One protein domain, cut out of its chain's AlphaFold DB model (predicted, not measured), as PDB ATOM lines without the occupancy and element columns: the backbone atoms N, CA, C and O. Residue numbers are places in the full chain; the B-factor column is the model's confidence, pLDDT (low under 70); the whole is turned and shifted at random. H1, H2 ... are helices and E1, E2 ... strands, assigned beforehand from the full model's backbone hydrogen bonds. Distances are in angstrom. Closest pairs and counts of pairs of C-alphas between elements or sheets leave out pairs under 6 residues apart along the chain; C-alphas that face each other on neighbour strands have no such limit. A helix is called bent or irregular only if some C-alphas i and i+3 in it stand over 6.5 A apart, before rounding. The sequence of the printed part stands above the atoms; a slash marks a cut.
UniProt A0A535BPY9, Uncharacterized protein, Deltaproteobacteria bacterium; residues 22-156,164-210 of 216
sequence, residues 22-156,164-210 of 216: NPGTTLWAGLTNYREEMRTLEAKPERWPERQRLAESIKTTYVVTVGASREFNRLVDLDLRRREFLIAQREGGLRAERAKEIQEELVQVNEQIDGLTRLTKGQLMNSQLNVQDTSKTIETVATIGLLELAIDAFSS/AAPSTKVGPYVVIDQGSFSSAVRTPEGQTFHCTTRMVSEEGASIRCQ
ATOM      1  N   ASN A  22      55.925 126.506 172.065       83.50
ATOM      2  CA  ASN A  22      56.740 126.572 170.867       83.50
ATOM      3  C   ASN A  22      56.874 125.138 170.313       83.50
ATOM      4  O   ASN A  22      57.323 124.249 171.049       83.50
ATOM      5  N   PRO A  23      56.515 124.878 169.041       87.94
ATOM      6  CA  PRO A  23      56.605 123.536 168.464       87.94
ATOM      7  C   PRO A  23      58.015 122.937 168.544       87.94
ATOM      8  O   PRO A  23      58.170 121.757 168.845       87.94
ATOM      9  N   GLY A  24      59.054 123.754 168.365       89.12
ATOM     10  CA  GLY A  24      60.448 123.335 168.474       89.12
ATOM     11  C   GLY A  24      60.840 122.979 169.905       89.12
ATOM     12  O   GLY A  24      61.446 121.934 170.132       89.12
ATOM     13  N   THR A  25      60.441 123.787 170.893       89.44
ATOM     14  CA  THR A  25      60.676 123.453 172.307       89.44
ATOM     15  C   THR A  25      59.906 122.191 172.707       89.44
ATOM     16  O   THR A  25      60.428 121.356 173.444       89.44
ATOM     17  N   THR A  26      58.687 122.021 172.189       91.38
ATOM     18  CA  THR A  26      57.850 120.832 172.409       91.38
ATOM     19  C   THR A  26      58.508 119.582 171.841       91.38
ATOM     20  O   THR A  26      58.607 118.567 172.534       91.38
ATOM     21  N   LEU A  27      59.019 119.657 170.610       92.81
ATOM     22  CA  LEU A  27      59.757 118.559 170.002       92.81
ATOM     23  C   LEU A  27      61.019 118.231 170.800       92.81
ATOM     24  O   LEU A  27      61.257 117.065 171.101       92.81
ATOM     25  N   TRP A  28      61.802 119.239 171.184       92.31
ATOM     26  CA  TRP A  28      63.006 119.032 171.984       92.31
ATOM     27  C   TRP A  28      62.706 118.329 173.313       92.31
ATOM     28  O   TRP A  28      63.391 117.369 173.678       92.31
ATOM     29  N   ALA A  29      61.658 118.762 174.018       91.06
ATOM     30  CA  ALA A  29      61.225 118.120 175.251       91.06
ATOM     31  C   ALA A  29      60.793 116.666 175.008       91.06
ATOM     32  O   ALA A  29      61.166 115.783 175.778       91.06
ATOM     33  N   GLY A  30      60.078 116.402 173.911       92.75
ATOM     34  CA  GLY A  30      59.711 115.050 173.489       92.75
ATOM     35  C   GLY A  30      60.925 114.160 173.211       92.75
ATOM     36  O   GLY A  30      60.982 113.040 173.714       92.75
ATOM     37  N   LEU A  31      61.915 114.654 172.458       93.00
ATOM     38  CA  LEU A  31      63.156 113.928 172.148       93.00
ATOM     39  C   LEU A  31      63.946 113.614 173.423       93.00
ATOM     40  O   LEU A  31      64.434 112.497 173.600       93.00
ATOM     41  N   THR A  32      64.027 114.589 174.329       90.50
ATOM     42  CA  THR A  32      64.678 114.425 175.631       90.50
ATOM     43  C   THR A  32      63.959 113.354 176.447       90.50
ATOM     44  O   THR A  32      64.589 112.386 176.862       90.50
ATOM     45  N   ASN A  33      62.636 113.459 176.598       91.31
ATOM     46  CA  ASN A  33      61.835 112.486 177.338       91.31
ATOM     47  C   ASN A  33      61.956 111.073 176.757       91.31
ATOM     48  O   ASN A  33      62.196 110.124 177.496       91.31
ATOM     49  N   TYR A  34      61.858 110.933 175.430       93.44
ATOM     50  CA  TYR A  34      62.049 109.658 174.742       93.44
ATOM     51  C   TYR A  34      63.385 109.010 175.116       93.44
ATOM     52  O   TYR A  34      63.415 107.840 175.489       93.44
ATOM     53  N   ARG A  35      64.483 109.773 175.068       90.81
ATOM     54  CA  ARG A  35      65.826 109.269 175.377       90.81
ATOM     55  C   ARG A  35      65.969 108.849 176.841       90.81
ATOM     56  O   ARG A  35      66.541 107.793 177.112       90.81
ATOM     57  N   GLU A  36      65.490 109.667 177.777       89.38
ATOM     58  CA  GLU A  36      65.573 109.379 179.217       89.38
ATOM     59  C   GLU A  36      64.736 108.143 179.599       89.38
ATOM     60  O   GLU A  36      65.219 107.243 180.294       89.38
ATOM     61  N   GLU A  37      63.505 108.058 179.091       92.12
ATOM     62  CA  GLU A  37      62.604 106.929 179.339       92.12
ATOM     63  C   GLU A  37      63.118 105.645 178.679       92.12
ATOM     64  O   GLU A  37      63.169 104.597 179.324       92.12
ATOM     65  N   MET A  38      63.600 105.716 177.431       91.56
ATOM     66  CA  MET A  38      64.221 104.566 176.767       91.56
ATOM     67  C   MET A  38      65.395 104.017 177.569       91.56
ATOM     68  O   MET A  38      65.452 102.813 177.805       91.56
ATOM     69  N   ARG A  39      66.290 104.884 178.061       88.31
ATOM     70  CA  ARG A  39      67.419 104.460 178.902       88.31
ATOM     71  C   ARG A  39      66.950 103.737 180.164       88.31
ATOM     72  O   ARG A  39      67.540 102.738 180.564       88.31
ATOM     73  N   THR A  40      65.874 104.219 180.781       89.62
ATOM     74  CA  THR A  40      65.288 103.591 181.974       89.62
ATOM     75  C   THR A  40      64.680 102.221 181.652       89.62
ATOM     76  O   THR A  40      64.775 101.288 182.453       89.62
ATOM     77  N   LEU A  41      64.075 102.072 180.471       91.12
ATOM     78  CA  LEU A  41      63.456 100.827 180.011       91.12
ATOM     79  C   LEU A  41      64.446  99.802 179.449       91.12
ATOM     80  O   LEU A  41      64.120  98.617 179.423       91.12
ATOM     81  N   GLU A  42      65.643 100.205 179.027       86.50
ATOM     82  CA  GLU A  42      66.690  99.283 178.554       86.50
ATOM     83  C   GLU A  42      67.165  98.305 179.630       86.50
ATOM     84  O   GLU A  42      67.629  97.211 179.318       86.50
ATOM     85  N   ALA A  43      67.047  98.677 180.904       85.56
ATOM     86  CA  ALA A  43      67.351  97.786 182.019       85.56
ATOM     87  C   ALA A  43      66.263  96.717 182.254       85.56
ATOM     88  O   ALA A  43      66.432  95.873 183.131       85.56
ATOM     89  N   LYS A  44      65.146  96.774 181.515       88.56
ATOM     90  CA  LYS A  44      63.932  95.972 181.723       88.56
ATOM     91  C   LYS A  44      63.493  95.311 180.408       88.56
ATOM     92  O   LYS A  44      62.596  95.831 179.727       88.56
ATOM     93  N   PRO A  45      64.141  94.208 179.991       85.56
ATOM     94  CA  PRO A  45      63.900  93.566 178.698       85.56
ATOM     95  C   PRO A  45      62.421  93.263 178.426       85.56
ATOM     96  O   PRO A  45      61.927  93.518 177.327       85.56
ATOM     97  N   GLU A  46      61.682  92.859 179.461       89.50
ATOM     98  CA  GLU A  46      60.260  92.518 179.434       89.50
ATOM     99  C   GLU A  46      59.330  93.688 179.066       89.50
ATOM    100  O   GLU A  46      58.199  93.473 178.627       89.50
ATOM    101  N   ARG A  47      59.795  94.940 179.188       92.25
ATOM    102  CA  ARG A  47      58.999  96.154 178.911       92.25
ATOM    103  C   ARG A  47      59.043  96.597 177.446       92.25
ATOM    104  O   ARG A  47      58.914  97.785 177.144       92.25
ATOM    105  N   TRP A  48      59.165  95.648 176.521       91.00
ATOM    106  CA  TRP A  48      59.121  95.898 175.075       91.00
ATOM    107  C   TRP A  48      57.905  96.727 174.616       91.00
ATOM    108  O   TRP A  48      58.108  97.724 173.916       91.00
ATOM    109  N   PRO A  49      56.655  96.426 175.040       94.81
ATOM    110  CA  PRO A  49      55.492  97.195 174.593       94.81
ATOM    111  C   PRO A  49      55.565  98.680 174.955       94.81
ATOM    112  O   PRO A  49      55.007  99.524 174.260       94.81
ATOM    113  N   GLU A  50      56.242  99.025 176.046       96.12
ATOM    114  CA  GLU A  50      56.381 100.414 176.472       96.12
ATOM    115  C   GLU A  50      57.415 101.163 175.642       96.12
ATOM    116  O   GLU A  50      57.160 102.294 175.237       96.12
ATOM    117  N   ARG A  51      58.529 100.505 175.295       95.06
ATOM    118  CA  ARG A  51      59.509 101.044 174.344       95.06
ATOM    119  C   ARG A  51      58.846 101.329 172.992       95.06
ATOM    120  O   ARG A  51      59.011 102.417 172.443       95.06
ATOM    121  N   GLN A  52      58.000 100.422 172.501       95.81
ATOM    122  CA  GLN A  52      57.216 100.664 171.283       95.81
ATOM    123  C   GLN A  52      56.279 101.874 171.412       95.81
ATOM    124  O   GLN A  52      56.235 102.712 170.515       95.81
ATOM    125  N   ARG A  53      55.555 102.014 172.530       96.75
ATOM    126  CA  ARG A  53      54.679 103.179 172.752       96.75
ATOM    127  C   ARG A  53      55.455 104.490 172.799       96.75
ATOM    128  O   ARG A  53      54.983 105.476 172.244       96.75
ATOM    129  N   LEU A  54      56.632 104.513 173.424       96.06
ATOM    130  CA  LEU A  54      57.497 105.694 173.428       96.06
ATOM    131  C   LEU A  54      57.955 106.055 172.011       96.06
ATOM    132  O   LEU A  54      57.921 107.230 171.653       96.06
ATOM    133  N   ALA A  55      58.329 105.058 171.203       96.69
ATOM    134  CA  ALA A  55      58.685 105.246 169.798       96.69
ATOM    135  C   ALA A  55      57.525 105.849 168.986       96.69
ATOM    136  O   ALA A  55      57.710 106.837 168.279       96.69
ATOM    137  N   GLU A  56      56.306 105.332 169.132       97.50
ATOM    138  CA  GLU A  56      55.133 105.898 168.448       97.50
ATOM    139  C   GLU A  56      54.745 107.286 168.974       97.50
ATOM    140  O   GLU A  56      54.347 108.170 168.208       97.50
ATOM    141  N   SER A  57      54.917 107.518 170.277       96.19
ATOM    142  CA  SER A  57      54.670 108.821 170.884       96.19
ATOM    143  C   SER A  57      55.614 109.880 170.321       96.19
ATOM    144  O   SER A  57      55.140 110.949 169.949       96.19
ATOM    145  N   ILE A  58      56.921 109.608 170.211       96.12
ATOM    146  CA  ILE A  58      57.867 110.603 169.684       96.12
ATOM    147  C   ILE A  58      57.661 110.863 168.185       96.12
ATOM    148  O   ILE A  58      57.760 112.010 167.751       96.12
ATOM    149  N   LYS A  59      57.283 109.845 167.398       96.81
ATOM    150  CA  LYS A  59      56.864 110.035 165.996       96.81
ATOM    151  C   LYS A  59      55.655 110.960 165.903       96.81
ATOM    152  O   LYS A  59      55.643 111.881 165.090       96.81
ATOM    153  N   THR A  60      54.665 110.764 166.773       94.62
ATOM    154  CA  THR A  60      53.476 111.621 166.838       94.62
ATOM    155  C   THR A  60      53.851 113.049 167.228       94.62
ATOM    156  O   THR A  60      53.438 113.983 166.545       94.62
ATOM    157  N   THR A  61      54.688 113.235 168.257       92.94
ATOM    158  CA  THR A  61      55.210 114.555 168.648       92.94
ATOM    159  C   THR A  61      55.908 115.249 167.479       92.94
ATOM    160  O   THR A  61      55.671 116.431 167.248       92.94
ATOM    161  N   TYR A  62      56.718 114.533 166.699       92.25
ATOM    162  CA  TYR A  62      57.362 115.095 165.512       92.25
ATOM    163  C   TYR A  62      56.338 115.537 164.460       92.25
ATOM    164  O   TYR A  62      56.398 116.662 163.970       92.25
ATOM    165  N   VAL A  63      55.350 114.692 164.155       91.69
ATOM    166  CA  VAL A  63      54.304 115.014 163.173       91.69
ATOM    167  C   VAL A  63      53.522 116.266 163.568       91.69
ATOM    168  O   VAL A  63      53.284 117.112 162.712       91.69
ATOM    169  N   VAL A  64      53.147 116.415 164.841       89.19
ATOM    170  CA  VAL A  64      52.357 117.577 165.292       89.19
ATOM    171  C   VAL A  64      53.181 118.860 165.432       89.19
ATOM    172  O   VAL A  64      52.602 119.941 165.450       89.19
ATOM    173  N   THR A  65      54.512 118.766 165.531       88.06
ATOM    174  CA  THR A  65      55.396 119.934 165.721       88.06
ATOM    175  C   THR A  65      56.064 120.409 164.435       88.06
ATOM    176  O   THR A  65      56.219 121.610 164.233       88.06
ATOM    177  N   VAL A  66      56.469 119.480 163.568       87.31
ATOM    178  CA  VAL A  66      57.259 119.747 162.353       87.31
ATOM    179  C   VAL A  66      56.517 119.316 161.090       87.31
ATOM    180  O   VAL A  66      56.723 119.896 160.024       87.31
ATOM    181  N   GLY A  67      55.645 118.315 161.201       87.31
ATOM    182  CA  GLY A  67      54.989 117.658 160.074       87.31
ATOM    183  C   GLY A  67      55.551 116.261 159.806       87.31
ATOM    184  O   GLY A  67      56.490 115.797 160.452       87.31
ATOM    185  N   ALA A  68      54.949 115.550 158.853       89.00
ATOM    186  CA  ALA A  68      55.355 114.187 158.526       89.00
ATOM    187  C   ALA A  68      56.791 114.125 157.968       89.00
ATOM    188  O   ALA A  68      57.128 114.845 157.031       89.00
ATOM    189  N   SER A  69      57.615 113.216 158.502       92.81
ATOM    190  CA  SER A  69      58.955 112.906 157.984       92.81
ATOM    191  C   SER A  69      59.169 111.395 157.960       92.81
ATOM    192  O   SER A  69      59.091 110.714 158.986       92.81
ATOM    193  N   ARG A  70      59.449 110.859 156.767       95.12
ATOM    194  CA  ARG A  70      59.769 109.438 156.600       95.12
ATOM    195  C   ARG A  70      61.125 109.120 157.221       95.12
ATOM    196  O   ARG A  70      61.286 108.060 157.820       95.12
ATOM    197  N   GLU A  71      62.073 110.038 157.080       95.06
ATOM    198  CA  GLU A  71      63.431 109.927 157.597       95.06
ATOM    199  C   GLU A  71      63.414 109.858 159.123       95.06
ATOM    200  O   GLU A  71      64.021 108.955 159.694       95.06
ATOM    201  N   PHE A  72      62.645 110.734 159.776       95.31
ATOM    202  CA  PHE A  72      62.507 110.709 161.229       95.31
ATOM    203  C   PHE A  72      61.831 109.428 161.723       95.31
ATOM    204  O   PHE A  72      62.344 108.770 162.624       95.31
ATOM    205  N   ASN A  73      60.720 109.014 161.106       96.81
ATOM    206  CA  ASN A  73      60.051 107.771 161.497       96.81
ATOM    207  C   ASN A  73      60.994 106.567 161.392       96.81
ATOM    208  O   ASN A  73      61.057 105.745 162.306       96.81
ATOM    209  N   ARG A  74      61.777 106.507 160.308       97.31
ATOM    210  CA  ARG A  74      62.777 105.459 160.105       97.31
ATOM    211  C   ARG A  74      63.915 105.537 161.125       97.31
ATOM    212  O   ARG A  74      64.373 104.487 161.569       97.31
ATOM    213  N   LEU A  75      64.361 106.738 161.494       96.69
ATOM    214  CA  LEU A  75      65.370 106.946 162.534       96.69
ATOM    215  C   LEU A  75      64.897 106.373 163.878       96.69
ATOM    216  O   LEU A  75      65.641 105.633 164.515       96.69
ATOM    217  N   VAL A  76      63.646 106.641 164.265       97.25
ATOM    218  CA  VAL A  76      63.043 106.097 165.494       97.25
ATOM    219  C   VAL A  76      62.944 104.567 165.444       97.25
ATOM    220  O   VAL A  76      63.280 103.896 166.418       97.25
ATOM    221  N   ASP A  77      62.518 103.996 164.311       97.56
ATOM    222  CA  ASP A  77      62.424 102.536 164.142       97.56
ATOM    223  C   ASP A  77      63.784 101.844 164.268       97.56
ATOM    224  O   ASP A  77      63.902 100.773 164.869       97.56
ATOM    225  N   LEU A  78      64.816 102.450 163.680       96.75
ATOM    226  CA  LEU A  78      66.178 101.941 163.748       96.75
ATOM    227  C   LEU A  78      66.763 102.082 165.151       96.75
ATOM    228  O   LEU A  78      67.399 101.137 165.609       96.75
ATOM    229  N   ASP A  79      66.521 103.198 165.845       95.56
ATOM    230  CA  ASP A  79      66.949 103.365 167.237       95.56
ATOM    231  C   ASP A  79      66.314 102.299 168.138       95.56
ATOM    232  O   ASP A  79      67.019 101.607 168.871       95.56
ATOM    233  N   LEU A  80      65.001 102.080 168.007       95.38
ATOM    234  CA  LEU A  80      64.295 101.032 168.741       95.38
ATOM    235  C   LEU A  80      64.906  99.650 168.466       95.38
ATOM    236  O   LEU A  80      65.244  98.923 169.399       95.38
ATOM    237  N   ARG A  81      65.100  99.294 167.189       94.75
ATOM    238  CA  ARG A  81      65.683  97.998 166.804       94.75
ATOM    239  C   ARG A  81      67.114  97.832 167.309       94.75
ATOM    240  O   ARG A  81      67.473  96.756 167.782       94.75
ATOM    241  N   ARG A  82      67.918  98.892 167.238       94.56
ATOM    242  CA  ARG A  82      69.278  98.918 167.774       94.56
ATOM    243  C   ARG A  82      69.282  98.598 169.265       94.56
ATOM    244  O   ARG A  82      70.063  97.752 169.693       94.56
ATOM    245  N   ARG A  83      68.408  99.238 170.049       92.25
ATOM    246  CA  ARG A  83      68.294  98.993 171.496       92.25
ATOM    247  C   ARG A  83      67.906  97.550 171.801       92.25
ATOM    248  O   ARG A  83      68.540  96.942 172.657       92.25
ATOM    249  N   GLU A  84      66.968  96.962 171.059       91.19
ATOM    250  CA  GLU A  84      66.611  95.545 171.251       91.19
ATOM    251  C   GLU A  84      67.780  94.595 170.997       91.19
ATOM    252  O   GLU A  84      67.997  93.660 171.763       91.19
ATOM    253  N   PHE A  85      68.566  94.842 169.951       92.19
ATOM    254  CA  PHE A  85      69.762  94.049 169.683       92.19
ATOM    255  C   PHE A  85      70.782  94.131 170.815       92.19
ATOM    256  O   PHE A  85      71.346  93.109 171.207       92.19
ATOM    257  N   LEU A  86      70.972  95.315 171.387       91.06
ATOM    258  CA  LEU A  86      71.884  95.519 172.510       91.06
ATOM    259  C   LEU A  86      71.376  94.864 173.800       91.06
ATOM    260  O   LEU A  86      72.172  94.303 174.553       91.06
ATOM    261  N   ILE A  87      70.064  94.903 174.050       90.06
ATOM    262  CA  ILE A  87      69.430  94.195 175.171       90.06
ATOM    263  C   ILE A  87      69.644  92.685 175.013       90.06
ATOM    264  O   ILE A  87      70.173  92.048 175.922       90.06
ATOM    265  N   ALA A  88      69.334  92.129 173.838       89.00
ATOM    266  CA  ALA A  88      69.493  90.704 173.559       89.00
ATOM    267  C   ALA A  88      70.954  90.234 173.692       89.00
ATOM    268  O   ALA A  88      71.214  89.151 174.217       89.00
ATOM    269  N   GLN A  89      71.924  91.050 173.258       88.00
ATOM    270  CA  GLN A  89      73.348  90.764 173.464       88.00
ATOM    271  C   GLN A  89      73.732  90.750 174.951       88.00
ATOM    272  O   GLN A  89      74.521  89.899 175.365       88.00
ATOM    273  N   ARG A  90      73.169  91.651 175.766       88.75
ATOM    274  CA  ARG A  90      73.458  91.749 177.206       88.75
ATOM    275  C   ARG A  90      72.904  90.573 178.010       88.75
ATOM    276  O   ARG A  90      73.549  90.152 178.963       88.75
ATOM    277  N   GLU A  91      71.741  90.042 177.639       85.56
ATOM    278  CA  GLU A  91      71.128  88.893 178.326       85.56
ATOM    279  C   GLU A  91      71.958  87.603 178.212       85.56
ATOM    280  O   GLU A  91      71.772  86.678 179.000       85.56
ATOM    281  N   GLY A  92      72.887  87.521 177.251       76.81
ATOM    282  CA  GLY A  92      73.863  86.430 177.158       76.81
ATOM    283  C   GLY A  92      73.291  85.065 176.748       76.81
ATOM    284  O   GLY A  92      74.039  84.095 176.667       76.81
ATOM    285  N   GLY A  93      71.991  84.973 176.448       83.75
ATOM    286  CA  GLY A  93      71.309  83.734 176.043       83.75
ATOM    287  C   GLY A  93      71.415  83.383 174.552       83.75
ATOM    288  O   GLY A  93      70.809  82.410 174.098       83.75
ATOM    289  N   LEU A  94      72.142  84.175 173.760       89.00
ATOM    290  CA  LEU A  94      72.222  84.009 172.309       89.00
ATOM    291  C   LEU A  94      73.226  82.922 171.906       89.00
ATOM    292  O   LEU A  94      74.352  82.867 172.396       89.00
ATOM    293  N   ARG A  95      72.849  82.096 170.922       92.94
ATOM    294  CA  ARG A  95      73.806  81.220 170.224       92.94
ATOM    295  C   ARG A  95      74.844  82.070 169.486       92.94
ATOM    296  O   ARG A  95      74.502  83.130 168.967       92.94
ATOM    297  N   ALA A  96      76.072  81.564 169.364       91.00
ATOM    298  CA  ALA A  96      77.187  82.289 168.750       91.00
ATOM    299  C   ALA A  96      76.872  82.821 167.338       91.00
ATOM    300  O   ALA A  96      77.162  83.976 167.042       91.00
ATOM    301  N   GLU A  97      76.220  82.020 166.490       92.50
ATOM    302  CA  GLU A  97      75.831  82.472 165.148       92.50
ATOM    303  C   GLU A  97      74.824  83.621 165.184       92.50
ATOM    304  O   GLU A  97      74.987  84.607 164.472       92.50
ATOM    305  N   ARG A  98      73.832  83.549 166.082       92.44
ATOM    306  CA  ARG A  98      72.841  84.616 166.242       92.44
ATOM    307  C   ARG A  98      73.469  85.890 166.804       92.44
ATOM    308  O   ARG A  98      73.097  86.983 166.398       92.44
ATOM    309  N   ALA A  99      74.425  85.758 167.722       91.81
ATOM    310  CA  ALA A  99      75.178  86.894 168.242       91.81
ATOM    311  C   ALA A  99      76.008  87.577 167.141       91.81
ATOM    312  O   ALA A  99      76.047  88.805 167.087       91.81
ATOM    313  N   LYS A 100      76.618  86.791 166.239       93.19
ATOM    314  CA  LYS A 100      77.360  87.301 165.079       93.19
ATOM    315  C   LYS A 100      76.446  88.025 164.085       93.19
ATOM    316  O   LYS A 100      76.760  89.143 163.696       93.19
ATOM    317  N   GLU A 101      75.310  87.430 163.734       94.06
ATOM    318  CA  GLU A 101      74.304  88.046 162.857       94.06
ATOM    319  C   GLU A 101      73.815  89.389 163.423       94.06
ATOM    320  O   GLU A 101      73.830  90.404 162.732       94.06
ATOM    321  N   ILE A 102      73.471  89.427 164.716       93.81
ATOM    322  CA  ILE A 102      73.057  90.663 165.393       93.81
ATOM    323  C   ILE A 102      74.174  91.712 165.368       93.81
ATOM    324  O   ILE A 102      73.898  92.895 165.186       93.81
ATOM    325  N   GLN A 103      75.434  91.301 165.528       93.06
ATOM    326  CA  GLN A 103      76.565  92.220 165.463       93.06
ATOM    327  C   GLN A 103      76.717  92.849 164.069       93.06
ATOM    328  O   GLN A 103      76.962  94.050 163.969       93.06
ATOM    329  N   GLU A 104      76.558  92.063 163.003       95.00
ATOM    330  CA  GLU A 104      76.604  92.550 161.619       95.00
ATOM    331  C   GLU A 104      75.428  93.492 161.318       95.00
ATOM    332  O   GLU A 104      75.625  94.572 160.753       95.00
ATOM    333  N   GLU A 105      74.217  93.149 161.767       94.69
ATOM    334  CA  GLU A 105      73.051  94.027 161.647       94.69
ATOM    335  C   GLU A 105      73.229  95.339 162.424       94.69
ATOM    336  O   GLU A 105      72.867  96.402 161.922       94.69
ATOM    337  N   LEU A 106      73.816  95.300 163.625       94.12
ATOM    338  CA  LEU A 106      74.085  96.499 164.423       94.12
ATOM    339  C   LEU A 106      75.000  97.487 163.694       94.12
ATOM    340  O   LEU A 106      74.768  98.692 163.780       94.12
ATOM    341  N   VAL A 107      76.005  97.002 162.956       94.00
ATOM    342  CA  VAL A 107      76.875  97.863 162.135       94.00
ATOM    343  C   VAL A 107      76.051  98.586 161.068       94.00
ATOM    344  O   VAL A 107      76.089  99.812 160.998       94.00
ATOM    345  N   GLN A 108      75.228  97.853 160.312       95.12
ATOM    346  CA  GLN A 108      74.379  98.438 159.266       95.12
ATOM    347  C   GLN A 108      73.333  99.410 159.827       95.12
ATOM    348  O   GLN A 108      73.018 100.431 159.212       95.12
ATOM    349  N   VAL A 109      72.768  99.093 160.992       95.06
ATOM    350  CA  VAL A 109      71.801  99.949 161.681       95.06
ATOM    351  C   VAL A 109      72.463 101.253 162.128       95.06
ATOM    352  O   VAL A 109      71.885 102.312 161.897       95.06
ATOM    353  N   ASN A 110      73.672 101.203 162.696       93.88
ATOM    354  CA  ASN A 110      74.414 102.405 163.091       93.88
ATOM    355  C   ASN A 110      74.707 103.311 161.884       93.88
ATOM    356  O   ASN A 110      74.440 104.507 161.946       93.88
ATOM    357  N   GLU A 111      75.160 102.745 160.762       94.31
ATOM    358  CA  GLU A 111      75.414 103.515 159.535       94.31
ATOM    359  C   GLU A 111      74.146 104.206 159.003       94.31
ATOM    360  O   GLU A 111      74.179 105.375 158.604       94.31
ATOM    361  N   GLN A 112      73.003 103.507 159.022       95.25
ATOM    362  CA  GLN A 112      71.719 104.090 158.620       95.25
ATOM    363  C   GLN A 112      71.268 105.198 159.576       95.25
ATOM    364  O   GLN A 112      70.775 106.228 159.114       95.25
ATOM    365  N   ILE A 113      71.439 105.002 160.885       94.81
ATOM    366  CA  ILE A 113      71.133 106.010 161.905       94.81
ATOM    367  C   ILE A 113      71.971 107.265 161.665       94.81
ATOM    368  O   ILE A 113      71.402 108.346 161.567       94.81
ATOM    369  N   ASP A 114      73.285 107.145 161.471       92.19
ATOM    370  CA  ASP A 114      74.166 108.293 161.217       92.19
ATOM    371  C   ASP A 114      73.776 109.054 159.937       92.19
ATOM    372  O   ASP A 114      73.794 110.291 159.883       92.19
ATOM    373  N   GLY A 115      73.385 108.324 158.888       93.12
ATOM    374  CA  GLY A 115      72.843 108.904 157.661       93.12
ATOM    375  C   GLY A 115      71.549 109.688 157.896       93.12
ATOM    376  O   GLY A 115      71.438 110.842 157.475       93.12
ATOM    377  N   LEU A 116      70.586 109.082 158.591       94.31
ATOM    378  CA  LEU A 116      69.271 109.669 158.849       94.31
ATOM    379  C   LEU A 116      69.328 110.835 159.831       94.31
ATOM    380  O   LEU A 116      68.660 111.832 159.588       94.31
ATOM    381  N   THR A 117      70.167 110.773 160.865       92.44
ATOM    382  CA  THR A 117      70.397 111.879 161.808       92.44
ATOM    383  C   THR A 117      70.768 113.158 161.060       92.44
ATOM    384  O   THR A 117      70.169 114.209 161.288       92.44
ATOM    385  N   ARG A 118      71.685 113.073 160.083       89.62
ATOM    386  CA  ARG A 118      72.066 114.227 159.248       89.62
ATOM    387  C   ARG A 118      70.906 114.750 158.401       89.62
ATOM    388  O   ARG A 118      70.725 115.963 158.308       89.62
ATOM    389  N   LEU A 119      70.116 113.858 157.799       90.69
ATOM    390  CA  LEU A 119      68.956 114.238 156.986       90.69
ATOM    391  C   LEU A 119      67.862 114.899 157.832       90.69
ATOM    392  O   LEU A 119      67.393 115.980 157.480       90.69
ATOM    393  N   THR A 120      67.504 114.301 158.968       89.94
ATOM    394  CA  THR A 120      66.531 114.843 159.923       89.94
ATOM    395  C   THR A 120      66.976 116.203 160.447       89.94
ATOM    396  O   THR A 120      66.176 117.134 160.477       89.94
ATOM    397  N   LYS A 121      68.258 116.366 160.792       88.25
ATOM    398  CA  LYS A 121      68.819 117.660 161.197       88.25
ATOM    399  C   LYS A 121      68.642 118.711 160.099       88.25
ATOM    400  O   LYS A 121      68.130 119.793 160.369       88.25
ATOM    401  N   GLY A 122      68.968 118.372 158.851       84.81
ATOM    402  CA  GLY A 122      68.723 119.247 157.700       84.81
ATOM    403  C   GLY A 122      67.243 119.604 157.514       84.81
ATOM    404  O   GLY A 122      66.921 120.762 157.264       84.81
ATOM    405  N   GLN A 123      66.331 118.644 157.675       84.69
ATOM    406  CA  GLN A 123      64.884 118.884 157.596       84.69
ATOM    407  C   GLN A 123      64.400 119.822 158.706       84.69
ATOM    408  O   GLN A 123      63.674 120.767 158.418       84.69
ATOM    409  N   LEU A 124      64.838 119.612 159.950       82.81
ATOM    410  CA  LEU A 124      64.488 120.465 161.086       82.81
ATOM    411  C   LEU A 124      64.967 121.899 160.880       82.81
ATOM    412  O   LEU A 124      64.181 122.830 161.051       82.81
ATOM    413  N   MET A 125      66.215 122.078 160.441       75.94
ATOM    414  CA  MET A 125      66.784 123.402 160.170       75.94
ATOM    415  C   MET A 125      66.134 124.109 158.975       75.94
ATOM    416  O   MET A 125      66.184 125.328 158.892       75.94
ATOM    417  N   ASN A 126      65.497 123.382 158.059       73.88
ATOM    418  CA  ASN A 126      64.775 123.971 156.927       73.88
ATOM    419  C   ASN A 126      63.257 124.073 157.164       73.88
ATOM    420  O   ASN A 126      62.536 124.598 156.317       73.88
ATOM    421  N   SER A 127      62.758 123.553 158.288       68.94
ATOM    422  CA  SER A 127      61.330 123.521 158.609       68.94
ATOM    423  C   SER A 127      60.793 124.881 159.075       68.94
ATOM    424  O   SER A 127      61.542 125.806 159.399       68.94
ATOM    425  N   GLN A 128      59.461 124.985 159.166       52.72
ATOM    426  CA  GLN A 128      58.736 126.168 159.654       52.72
ATOM    427  C   GLN A 128      59.096 126.585 161.093       52.72
ATOM    428  O   GLN A 128      58.721 127.681 161.503       52.72
ATOM    429  N   LEU A 129      59.879 125.783 161.831       58.44
ATOM    430  CA  LEU A 129      60.492 126.183 163.102       58.44
ATOM    431  C   LEU A 129      61.362 127.449 162.980       58.44
ATOM    432  O   LEU A 129      61.540 128.156 163.964       58.44
ATOM    433  N   ASN A 130      61.859 127.758 161.776       52.97
ATOM    434  CA  ASN A 130      62.593 128.992 161.478       52.97
ATOM    435  C   ASN A 130      61.706 130.178 161.045       52.97
ATOM    436  O   ASN A 130      62.229 131.271 160.834       52.97
ATOM    437  N   VAL A 131      60.393 129.984 160.856       46.28
ATOM    438  CA  VAL A 131      59.515 130.948 160.156       46.28
ATOM    439  C   VAL A 131      58.534 131.676 161.088       46.28
ATOM    440  O   VAL A 131      57.913 132.649 160.666       46.28
ATOM    441  N   GLN A 132      58.416 131.298 162.364       45.41
ATOM    442  CA  GLN A 132      57.595 132.045 163.327       45.41
ATOM    443  C   GLN A 132      58.467 132.881 164.277       45.41
ATOM    444  O   GLN A 132      59.247 132.352 165.058       45.41
ATOM    445  N   ASP A 133      58.279 134.198 164.160       44.00
ATOM    446  CA  ASP A 133      58.924 135.335 164.827       44.00
ATOM    447  C   ASP A 133      60.282 135.820 164.288       44.00
ATOM    448  O   ASP A 133      61.369 135.368 164.634       44.00
ATOM    449  N   THR A 134      60.201 136.904 163.510       39.75
ATOM    450  CA  THR A 134      61.296 137.820 163.148       39.75
ATOM    451  C   THR A 134      61.865 138.595 164.342       39.75
ATOM    452  O   THR A 134      62.831 139.347 164.184       39.75
ATOM    453  N   SER A 135      61.342 138.386 165.553       43.84
ATOM    454  CA  SER A 135      62.083 138.683 166.772       43.84
ATOM    455  C   SER A 135      63.085 137.542 166.971       43.84
ATOM    456  O   SER A 135      62.726 136.441 167.374       43.84
ATOM    457  N   LYS A 136      64.354 137.787 166.638       53.16
ATOM    458  CA  LYS A 136      65.494 136.913 166.956       53.16
ATOM    459  C   LYS A 136      65.682 136.843 168.478       53.16
ATOM    460  O   LYS A 136      66.627 137.411 169.021       53.16
ATOM    461  N   THR A 137      64.742 136.231 169.182       78.88
ATOM    462  CA  THR A 137      64.790 136.026 170.623       78.88
ATOM    463  C   THR A 137      65.815 134.947 170.931       78.88
ATOM    464  O   THR A 137      65.975 133.967 170.198       78.88
ATOM    465  N   ILE A 138      66.550 135.141 172.021       88.56
ATOM    466  CA  ILE A 138      67.534 134.178 172.523       88.56
ATOM    467  C   ILE A 138      66.886 132.794 172.731       88.56
ATOM    468  O   ILE A 138      67.541 131.772 172.562       88.56
ATOM    469  N   GLU A 139      65.584 132.759 172.996       89.44
ATOM    470  CA  GLU A 139      64.715 131.584 173.029       89.44
ATOM    471  C   GLU A 139      64.731 130.751 171.739       89.44
ATOM    472  O   GLU A 139      64.809 129.522 171.803       89.44
ATOM    473  N   THR A 140      64.678 131.387 170.565       87.38
ATOM    474  CA  THR A 140      64.733 130.684 169.273       87.38
ATOM    475  C   THR A 140      66.112 130.076 169.065       87.38
ATOM    476  O   THR A 140      66.227 128.904 168.713       87.38
ATOM    477  N   VAL A 141      67.167 130.840 169.372       89.56
ATOM    478  CA  VAL A 141      68.556 130.357 169.343       89.56
ATOM    479  C   VAL A 141      68.719 129.149 170.268       89.56
ATOM    480  O   VAL A 141      69.243 128.121 169.842       89.56
ATOM    481  N   ALA A 142      68.221 129.248 171.503       92.19
ATOM    482  CA  ALA A 142      68.241 128.161 172.473       92.19
ATOM    483  C   ALA A 142      67.504 126.928 171.940       92.19
ATOM    484  O   ALA A 142      68.053 125.834 171.971       92.19
ATOM    485  N   THR A 143      66.294 127.101 171.403       91.38
ATOM    486  CA  THR A 143      65.476 126.000 170.876       91.38
ATOM    487  C   THR A 143      66.167 125.277 169.724       91.38
ATOM    488  O   THR A 143      66.231 124.050 169.732       91.38
ATOM    489  N   ILE A 144      66.726 126.015 168.761       89.88
ATOM    490  CA  ILE A 144      67.456 125.438 167.625       89.88
ATOM    491  C   ILE A 144      68.666 124.642 168.115       89.88
ATOM    492  O   ILE A 144      68.833 123.484 167.732       89.88
ATOM    493  N   GLY A 145      69.485 125.232 168.990       91.62
ATOM    494  CA  GLY A 145      70.687 124.565 169.489       91.62
ATOM    495  C   GLY A 145      70.368 123.335 170.340       91.62
ATOM    496  O   GLY A 145      71.041 122.315 170.244       91.62
ATOM    497  N   LEU A 146      69.299 123.396 171.134       93.56
ATOM    498  CA  LEU A 146      68.816 122.266 171.921       93.56
ATOM    499  C   LEU A 146      68.282 121.128 171.040       93.56
ATOM    500  O   LEU A 146      68.587 119.965 171.302       93.56
ATOM    501  N   LEU A 147      67.530 121.440 169.980       92.38
ATOM    502  CA  LEU A 147      67.082 120.447 168.999       92.38
ATOM    503  C   LEU A 147      68.259 119.781 168.289       92.38
ATOM    504  O   LEU A 147      68.275 118.561 168.148       92.38
ATOM    505  N   GLU A 148      69.252 120.566 167.876       91.50
ATOM    506  CA  GLU A 148      70.475 120.052 167.264       91.50
ATOM    507  C   GLU A 148      71.192 119.059 168.190       91.50
ATOM    508  O   GLU A 148      71.452 117.926 167.786       91.50
ATOM    509  N   LEU A 149      71.419 119.441 169.450       92.06
ATOM    510  CA  LEU A 149      72.042 118.567 170.447       92.06
ATOM    511  C   LEU A 149      71.217 117.302 170.718       92.06
ATOM    512  O   LEU A 149      71.780 116.216 170.856       92.06
ATOM    513  N   ALA A 150      69.890 117.421 170.790       91.62
ATOM    514  CA  ALA A 150      69.009 116.284 171.037       91.62
ATOM    515  C   ALA A 150      69.018 115.276 169.879       91.62
ATOM    516  O   ALA A 150      69.007 114.070 170.128       91.62
ATOM    517  N   ILE A 151      69.069 115.752 168.633       91.19
ATOM    518  CA  ILE A 151      69.157 114.899 167.443       91.19
ATOM    519  C   ILE A 151      70.531 114.238 167.341       91.19
ATOM    520  O   ILE A 151      70.598 113.025 167.146       91.19
ATOM    521  N   ASP A 152      71.616 114.987 167.555       89.25
ATOM    522  CA  ASP A 152      72.975 114.430 167.541       89.25
ATOM    523  C   ASP A 152      73.148 113.349 168.630       89.25
ATOM    524  O   ASP A 152      73.848 112.354 168.440       89.25
ATOM    525  N   ALA A 153      72.451 113.494 169.760       88.06
ATOM    526  CA  ALA A 153      72.461 112.526 170.850       88.06
ATOM    527  C   ALA A 153      71.364 111.445 170.761       88.06
ATOM    528  O   ALA A 153      71.301 110.600 171.662       88.06
ATOM    529  N   PHE A 154      70.512 111.439 169.726       88.31
ATOM    530  CA  PHE A 154      69.261 110.664 169.695       88.31
ATOM    531  C   PHE A 154      69.473 109.161 169.927       88.31
ATOM    532  O   PHE A 154      68.844 108.570 170.805       88.31
ATOM    533  N   SER A 155      70.425 108.565 169.200       84.06
ATOM    534  CA  SER A 155      70.788 107.143 169.331       84.06
ATOM    535  C   SER A 155      72.076 106.899 170.129       84.06
ATOM    536  O   SER A 155      72.601 105.780 170.207       84.06
ATOM    537  N   SER A 156      72.626 107.942 170.749       79.44
ATOM    538  CA  SER A 156      73.882 107.820 171.485       79.44
ATOM    539  C   SER A 156      73.712 106.947 172.740       79.44
ATOM    540  O   SER A 156      72.783 107.117 173.528       79.44
ATOM    541  N   ALA A 164      82.027 117.993 180.619       70.50
ATOM    542  CA  ALA A 164      81.466 119.289 180.263       70.50
ATOM    543  C   ALA A 164      80.042 119.143 179.696       70.50
ATOM    544  O   ALA A 164      79.746 118.182 178.986       70.50
ATOM    545  N   ALA A 165      79.179 120.117 179.992       84.25
ATOM    546  CA  ALA A 165      77.819 120.202 179.462       84.25
ATOM    547  C   ALA A 165      77.813 120.226 177.913       84.25
ATOM    548  O   ALA A 165      78.616 120.968 177.334       84.25
ATOM    549  N   PRO A 166      76.937 119.454 177.231       90.62
ATOM    550  CA  PRO A 166      76.832 119.467 175.772       90.62
ATOM    551  C   PRO A 166      76.563 120.874 175.229       90.62
ATOM    552  O   PRO A 166      75.777 121.630 175.799       90.62
ATOM    553  N   SER A 167      77.200 121.235 174.113       93.00
ATOM    554  CA  SER A 167      77.034 122.563 173.515       93.00
ATOM    555  C   SER A 167      77.144 122.552 171.996       93.00
ATOM    556  O   SER A 167      77.943 121.791 171.454       93.00
ATOM    557  N   THR A 168      76.405 123.438 171.328       93.38
ATOM    558  CA  THR A 168      76.455 123.640 169.872       93.38
ATOM    559  C   THR A 168      76.494 125.127 169.509       93.38
ATOM    560  O   THR A 168      76.225 125.997 170.342       93.38
ATOM    561  N   LYS A 169      76.846 125.430 168.256       92.00
ATOM    562  CA  LYS A 169      76.823 126.782 167.695       92.00
ATOM    563  C   LYS A 169      75.589 126.980 166.826       92.00
ATOM    564  O   LYS A 169      75.374 126.231 165.884       92.00
ATOM    565  N   VAL A 170      74.867 128.067 167.072       88.81
ATOM    566  CA  VAL A 170      73.751 128.520 166.233       88.81
ATOM    567  C   VAL A 170      74.102 129.907 165.711       88.81
ATOM    568  O   VAL A 170      73.953 130.912 166.405       88.81
ATOM    569  N   GLY A 171      74.657 129.968 164.500       87.12
ATOM    570  CA  GLY A 171      75.253 131.201 163.980       87.12
ATOM    571  C   GLY A 171      76.381 131.704 164.901       87.12
ATOM    572  O   GLY A 171      77.301 130.937 165.190       87.12
ATOM    573  N   PRO A 172      76.346 132.969 165.369       88.94
ATOM    574  CA  PRO A 172      77.368 133.506 166.267       88.94
ATOM    575  C   PRO A 172      77.152 133.140 167.747       88.94
ATOM    576  O   PRO A 172      77.987 133.483 168.582       88.94
ATOM    577  N   TYR A 173      76.044 132.476 168.088       92.19
ATOM    578  CA  TYR A 173      75.698 132.121 169.463       92.19
ATOM    579  C   TYR A 173      76.198 130.723 169.824       92.19
ATOM    580  O   TYR A 173      76.269 129.832 168.974       92.19
ATOM    581  N   VAL A 174      76.485 130.509 171.108       94.69
ATOM    582  CA  VAL A 174      76.769 129.180 171.668       94.69
ATOM    583  C   VAL A 174      75.634 128.788 172.602       94.69
ATOM    584  O   VAL A 174      75.349 129.508 173.557       94.69
ATOM    585  N   VAL A 175      75.013 127.644 172.342       94.75
ATOM    586  CA  VAL A 175      73.948 127.065 173.167       94.75
ATOM    587  C   VAL A 175      74.530 125.917 173.972       94.75
ATOM    588  O   VAL A 175      75.236 125.078 173.420       94.75
ATOM    589  N   ILE A 176      74.252 125.888 175.272       94.81
ATOM    590  CA  ILE A 176      74.757 124.894 176.221       94.81
ATOM    591  C   ILE A 176      73.554 124.246 176.902       94.81
ATOM    592  O   ILE A 176      72.773 124.946 177.548       94.81
ATOM    593  N   ASP A 177      73.412 122.931 176.774       92.88
ATOM    594  CA  ASP A 177      72.396 122.158 177.490       92.88
ATOM    595  C   ASP A 177      72.902 121.852 178.904       92.88
ATOM    596  O   ASP A 177      73.888 121.137 179.083       92.88
ATOM    597  N   GLN A 178      72.250 122.426 179.914       90.31
ATOM    598  CA  GLN A 178      72.619 122.244 181.319       90.31
ATOM    599  C   GLN A 178      71.870 121.064 181.961       90.31
ATOM    600  O   GLN A 178      72.099 120.764 183.132       90.31
ATOM    601  N   GLY A 179      71.013 120.372 181.201       84.88
ATOM    602  CA  GLY A 179      70.153 119.308 181.696       84.88
ATOM    603  C   GLY A 179      68.961 119.835 182.499       84.88
ATOM    604  O   GLY A 179      68.801 121.034 182.718       84.88
ATOM    605  N   SER A 180      68.086 118.922 182.930       83.12
ATOM    606  CA  SER A 180      66.934 119.231 183.798       83.12
ATOM    607  C   SER A 180      66.069 120.406 183.312       83.12
ATOM    608  O   SER A 180      65.627 121.230 184.108       83.12
ATOM    609  N   PHE A 181      65.826 120.483 182.001       87.56
ATOM    610  CA  PHE A 181      65.064 121.565 181.367       87.56
ATOM    611  C   PHE A 181      65.685 122.970 181.504       87.56
ATOM    612  O   PHE A 181      64.990 123.976 181.351       87.56
ATOM    613  N   SER A 182      66.995 123.046 181.745       91.81
ATOM    614  CA  SER A 182      67.774 124.283 181.804       91.81
ATOM    615  C   SER A 182      68.833 124.326 180.706       91.81
ATOM    616  O   SER A 182      69.453 123.321 180.360       91.81
ATOM    617  N   SER A 183      69.060 125.511 180.150       94.44
ATOM    618  CA  SER A 183      70.112 125.755 179.172       94.44
ATOM    619  C   SER A 183      70.682 127.161 179.314       94.44
ATOM    620  O   SER A 183      70.139 128.015 180.019       94.44
ATOM    621  N   ALA A 184      71.802 127.413 178.647       95.38
ATOM    622  CA  ALA A 184      72.389 128.738 178.560       95.38
ATOM    623  C   ALA A 184      72.704 129.104 177.110       95.38
ATOM    624  O   ALA A 184      73.156 128.263 176.333       95.38
ATOM    625  N   VAL A 185      72.518 130.376 176.762       94.88
ATOM    626  CA  VAL A 185      72.942 130.936 175.474       94.88
ATOM    627  C   VAL A 185      73.986 132.010 175.722       94.88
ATOM    628  O   VAL A 185      73.739 132.964 176.460       94.88
ATOM    629  N   ARG A 186      75.155 131.867 175.099       94.69
ATOM    630  CA  ARG A 186      76.201 132.893 175.073       94.69
ATOM    631  C   ARG A 186      76.147 133.647 173.753       94.69
ATOM    632  O   ARG A 186      76.157 133.028 172.688       94.69
ATOM    633  N   THR A 187      76.094 134.970 173.839       91.94
ATOM    634  CA  THR A 187      76.138 135.871 172.684       91.94
ATOM    635  C   THR A 187      77.587 136.140 172.265       91.94
ATOM    636  O   THR A 187      78.501 135.965 173.080       91.94
ATOM    637  N   PRO A 188      77.834 136.565 171.014       88.94
ATOM    638  CA  PRO A 188      79.181 136.931 170.571       88.94
ATOM    639  C   PRO A 188      79.774 138.118 171.351       88.94
ATOM    640  O   PRO A 188      80.992 138.231 171.448       88.94
ATOM    641  N   GLU A 189      78.941 138.963 171.961       89.75
ATOM    642  CA  GLU A 189      79.353 140.076 172.830       89.75
ATOM    643  C   GLU A 189      79.753 139.627 174.248       89.75
ATOM    644  O   GLU A 189      80.138 140.450 175.076       89.75
ATOM    645  N   GLY A 190      79.655 138.329 174.555       88.94
ATOM    646  CA  GLY A 190      80.000 137.764 175.861       88.94
ATOM    647  C   GLY A 190      78.864 137.788 176.890       88.94
ATOM    648  O   GLY A 190      79.062 137.341 178.021       88.94
ATOM    649  N   GLN A 191      77.662 138.248 176.521       92.19
ATOM    650  CA  GLN A 191      76.495 138.162 177.396       92.19
ATOM    651  C   GLN A 191      76.021 136.707 177.495       92.19
ATOM    652  O   GLN A 191      76.015 135.969 176.511       92.19
ATOM    653  N   THR A 192      75.610 136.285 178.690       94.38
ATOM    654  CA  THR A 192      74.999 134.968 178.905       94.38
ATOM    655  C   THR A 192      73.537 135.138 179.291       94.38
ATOM    656  O   THR A 192      73.194 136.014 180.088       94.38
ATOM    657  N   PHE A 193      72.683 134.282 178.744       94.62
ATOM    658  CA  PHE A 193      71.278 134.157 179.102       94.62
ATOM    659  C   PHE A 193      71.031 132.770 179.683       94.62
ATOM    660  O   PHE A 193      71.436 131.778 179.079       94.62
ATOM    661  N   HIS A 194      70.355 132.700 180.829       95.00
ATOM    662  CA  HIS A 194      69.825 131.452 181.367       95.00
ATOM    663  C   HIS A 194      68.431 131.218 180.821       95.00
ATOM    664  O   HIS A 194      67.553 132.070 180.952       95.00
ATOM    665  N   CYS A 195      68.236 130.049 180.235       94.00
ATOM    666  CA  CYS A 195      66.987 129.631 179.648       94.00
ATOM    667  C   CYS A 195      66.383 128.488 180.464       94.00
ATOM    668  O   CYS A 195      67.072 127.554 180.876       94.00
ATOM    669  N   THR A 196      65.083 128.577 180.722       92.81
ATOM    670  CA  THR A 196      64.312 127.536 181.407       92.81
ATOM    671  C   THR A 196      63.175 127.096 180.508       92.81
ATOM    672  O   THR A 196      62.401 127.934 180.034       92.81
ATOM    673  N   THR A 197      63.055 125.789 180.306       90.81
ATOM    674  CA  THR A 197      61.921 125.199 179.604       90.81
ATOM    675  C   THR A 197      60.824 124.843 180.594       90.81
ATOM    676  O   THR A 197      61.064 124.226 181.630       90.81
ATOM    677  N   ARG A 198      59.595 125.233 180.266       89.06
ATOM    678  CA  ARG A 198      58.388 124.882 181.006       89.06
ATOM    679  C   ARG A 198      57.506 124.006 180.136       89.06
ATOM    680  O   ARG A 198      57.194 124.369 179.003       89.06
ATOM    681  N   MET A 199      57.100 122.879 180.700       86.31
ATOM    682  CA  MET A 199      56.097 121.993 180.127       86.31
ATOM    683  C   MET A 199      54.724 122.428 180.633       86.31
ATOM    684  O   MET A 199      54.538 122.579 181.840       86.31
ATOM    685  N   VAL A 200      53.775 122.615 179.725       81.50
ATOM    686  CA  VAL A 200      52.378 122.889 180.046       81.50
ATOM    687  C   VAL A 200      51.541 121.778 179.424       81.50
ATOM    688  O   VAL A 200      51.651 121.485 178.233       81.50
ATOM    689  N   SER A 201      50.739 121.108 180.252       75.00
ATOM    690  CA  SER A 201      49.865 120.029 179.786       75.00
ATOM    691  C   SER A 201      48.952 120.545 178.676       75.00
ATOM    692  O   SER A 201      48.419 121.641 178.798       75.00
ATOM    693  N   GLU A 202      48.788 119.762 177.608       73.62
ATOM    694  CA  GLU A 202      47.959 120.072 176.424       73.62
ATOM    695  C   GLU A 202      48.434 121.255 175.554       73.62
ATOM    696  O   GLU A 202      48.177 121.255 174.354       73.62
ATOM    697  N   GLU A 203      49.189 122.211 176.103       76.06
ATOM    698  CA  GLU A 203      49.717 123.375 175.371       76.06
ATOM    699  C   GLU A 203      51.132 123.161 174.800       76.06
ATOM    700  O   GLU A 203      51.571 123.924 173.939       76.06
ATOM    701  N   GLY A 204      51.849 122.129 175.257       84.50
ATOM    702  CA  GLY A 204      53.203 121.795 174.807       84.50
ATOM    703  C   GLY A 204      54.294 122.366 175.717       84.50
ATOM    704  O   GLY A 204      54.141 122.436 176.934       84.50
ATOM    705  N   ALA A 205      55.438 122.736 175.147       88.50
ATOM    706  CA  ALA A 205      56.568 123.279 175.897       88.50
ATOM    707  C   ALA A 205      56.936 124.685 175.424       88.50
ATOM    708  O   ALA A 205      56.834 125.007 174.242       88.50
ATOM    709  N   SER A 206      57.418 125.519 176.337       88.88
ATOM    710  CA  SER A 206      57.932 126.855 176.028       88.88
ATOM    711  C   SER A 206      59.268 127.085 176.717       88.88
ATOM    712  O   SER A 206      59.520 126.540 177.791       88.88
ATOM    713  N   ILE A 207      60.129 127.892 176.107       89.06
ATOM    714  CA  ILE A 207      61.416 128.283 176.676       89.06
ATOM    715  C   ILE A 207      61.396 129.779 176.984       89.06
ATOM    716  O   ILE A 207      60.828 130.573 176.235       89.06
ATOM    717  N   ARG A 208      61.986 130.165 178.115       91.31
ATOM    718  CA  ARG A 208      62.157 131.567 178.510       91.31
ATOM    719  C   ARG A 208      63.590 131.817 178.908       91.31
ATOM    720  O   ARG A 208      64.110 131.079 179.740       91.31
ATOM    721  N   CYS A 209      64.187 132.861 178.348       91.12
ATOM    722  CA  CYS A 209      65.576 133.217 178.565       91.12
ATOM    723  C   CYS A 209      65.689 134.568 179.274       91.12
ATOM    724  O   CYS A 209      65.005 135.531 178.936       91.12
ATOM    725  N   GLN A 210      66.567 134.650 180.270       91.50
ATOM    726  CA  GLN A 210      66.825 135.868 181.035       91.50
ATOM    727  C   GLN A 210      68.332 136.132 181.112       91.50
ATOM    728  O   GLN A 210      69.104 135.185 181.281       91.50
TER     729      GLN A 210
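Overview. This is residues 22 to 156 and 164 to 210 of the 216 residues of an uncharacterized protein of Deltaproteobacteria bacterium (UniProt A0A535BPY9). An elongated body has an up-and-down bundle of helices, H1 to H5, along its length, and at one end a curled sheet of five strands wraps round H5. The first part of H1, residues 23 to 32, also packs on this sheet, while H2, H3 and H4 make the part of the bundle away from it. The printed part has 182 residues, with five named helices followed by five named strands, H1 H2 H3 H4 H5 E1 E2 E3 E4 E5; the sheet runs E1 E2 E3 E4 E5, all antiparallel. The class is mixed, helices and strands. The whole is compact, with a radius of gyration of the C-alphas of 17.7 A, and it spans 58 by 33 by 27 A.

Arrangement. H1, residues 23 to 42, and H2, residues 45 to 65, form a helical hairpin: they touch, the C-alphas of Pro 23 and Thr 65 being closest at 4.7 A, and run opposite ways at a shallow tilt of 6 degrees. H2 touches H3, residues 70 to 91, closest at the C-alphas of Lys 59 and Asn 73, 6.0 A. H3 touches H4, residues 96 to 126, closest at the C-alphas of Leu 75 and Ile 113, 5.9 A, opposite ways at a shallow tilt of 30 degrees. Residues 117 to 125 of H4 touch H5, residues 138 to 152, closest at the C-alphas of Thr 117 and Ile 151, 6.5 A. H5 touches residues 24 to 32 of H1, closest at the C-alphas of Leu 147 and Trp 28, 5.2 A; these two helices run the same way at a tilt of 34 degrees, only just shallow. H1 and H4 are apart. E1, residues 167 to 170, E2, residues 173 to 179, E3, residues 182 to 186, E4, residues 192 to 200, and E5, residues 204 to 210, form a meander, each strand the antiparallel neighbour of the one before. N 168 and O 175 are 2.9 A apart between E1 and E2, N 176 and O 184 are 2.8 A apart between E2 and E3, N 183 and O 195 are 2.9 A apart between E3 and E4, and N 196 and O 208 are 2.9 A apart between E4 and E5, each within hydrogen-bond range. H1 and H5 are on one face of this strongly twisted sheet, in two layers, helices over a sheet. The sheet curls round H5; the C-alphas of Gly 145 and Val 175 are the closest of H5 and E2, 5.5 A. H1 lies over E4 and E5 at a height over the sheet of 9.2 A, across the strands, at 76 degrees to E4 on the local plane. Every O i to N i+4 pair is within hydrogen-bond range in H1, H3, H4 and H5; in H2 it is 15 of 17.

Along the chain. H1 begins with C-alpha 23 at (56.605, 123.536, 168.464) and is 28.1 A long. H2 is 30.6 A long and irregular, with C-alphas 46 and 49 8.2 A apart. H3 is 32.0 A long. H4, the longest helix, measures 45.1 A and begins with C-alpha 96 at (77.187, 82.289, 168.750). H5 is 21.1 A long. Of the strands, E4 is 25.7 A long and E5 20.6 A, ending with C-alpha 210 at (66.825, 135.868, 181.035).

Size, cuts and confidence. The two C-alphas farthest apart, those of Arg 95 and Glu 189, are 59.2 A from each other. Residues 157 to 163 are cut out, and C-alphas 156 and 164 are 16.3 A apart across the cut, which lies in the link from H5 to E1. Of the links that are printed whole, H4 to H5, with 11 residues, is long and the others are tight. The mean pLDDT of the printed part is 88.4, and residues 127 to 136, in that long link, are under 70.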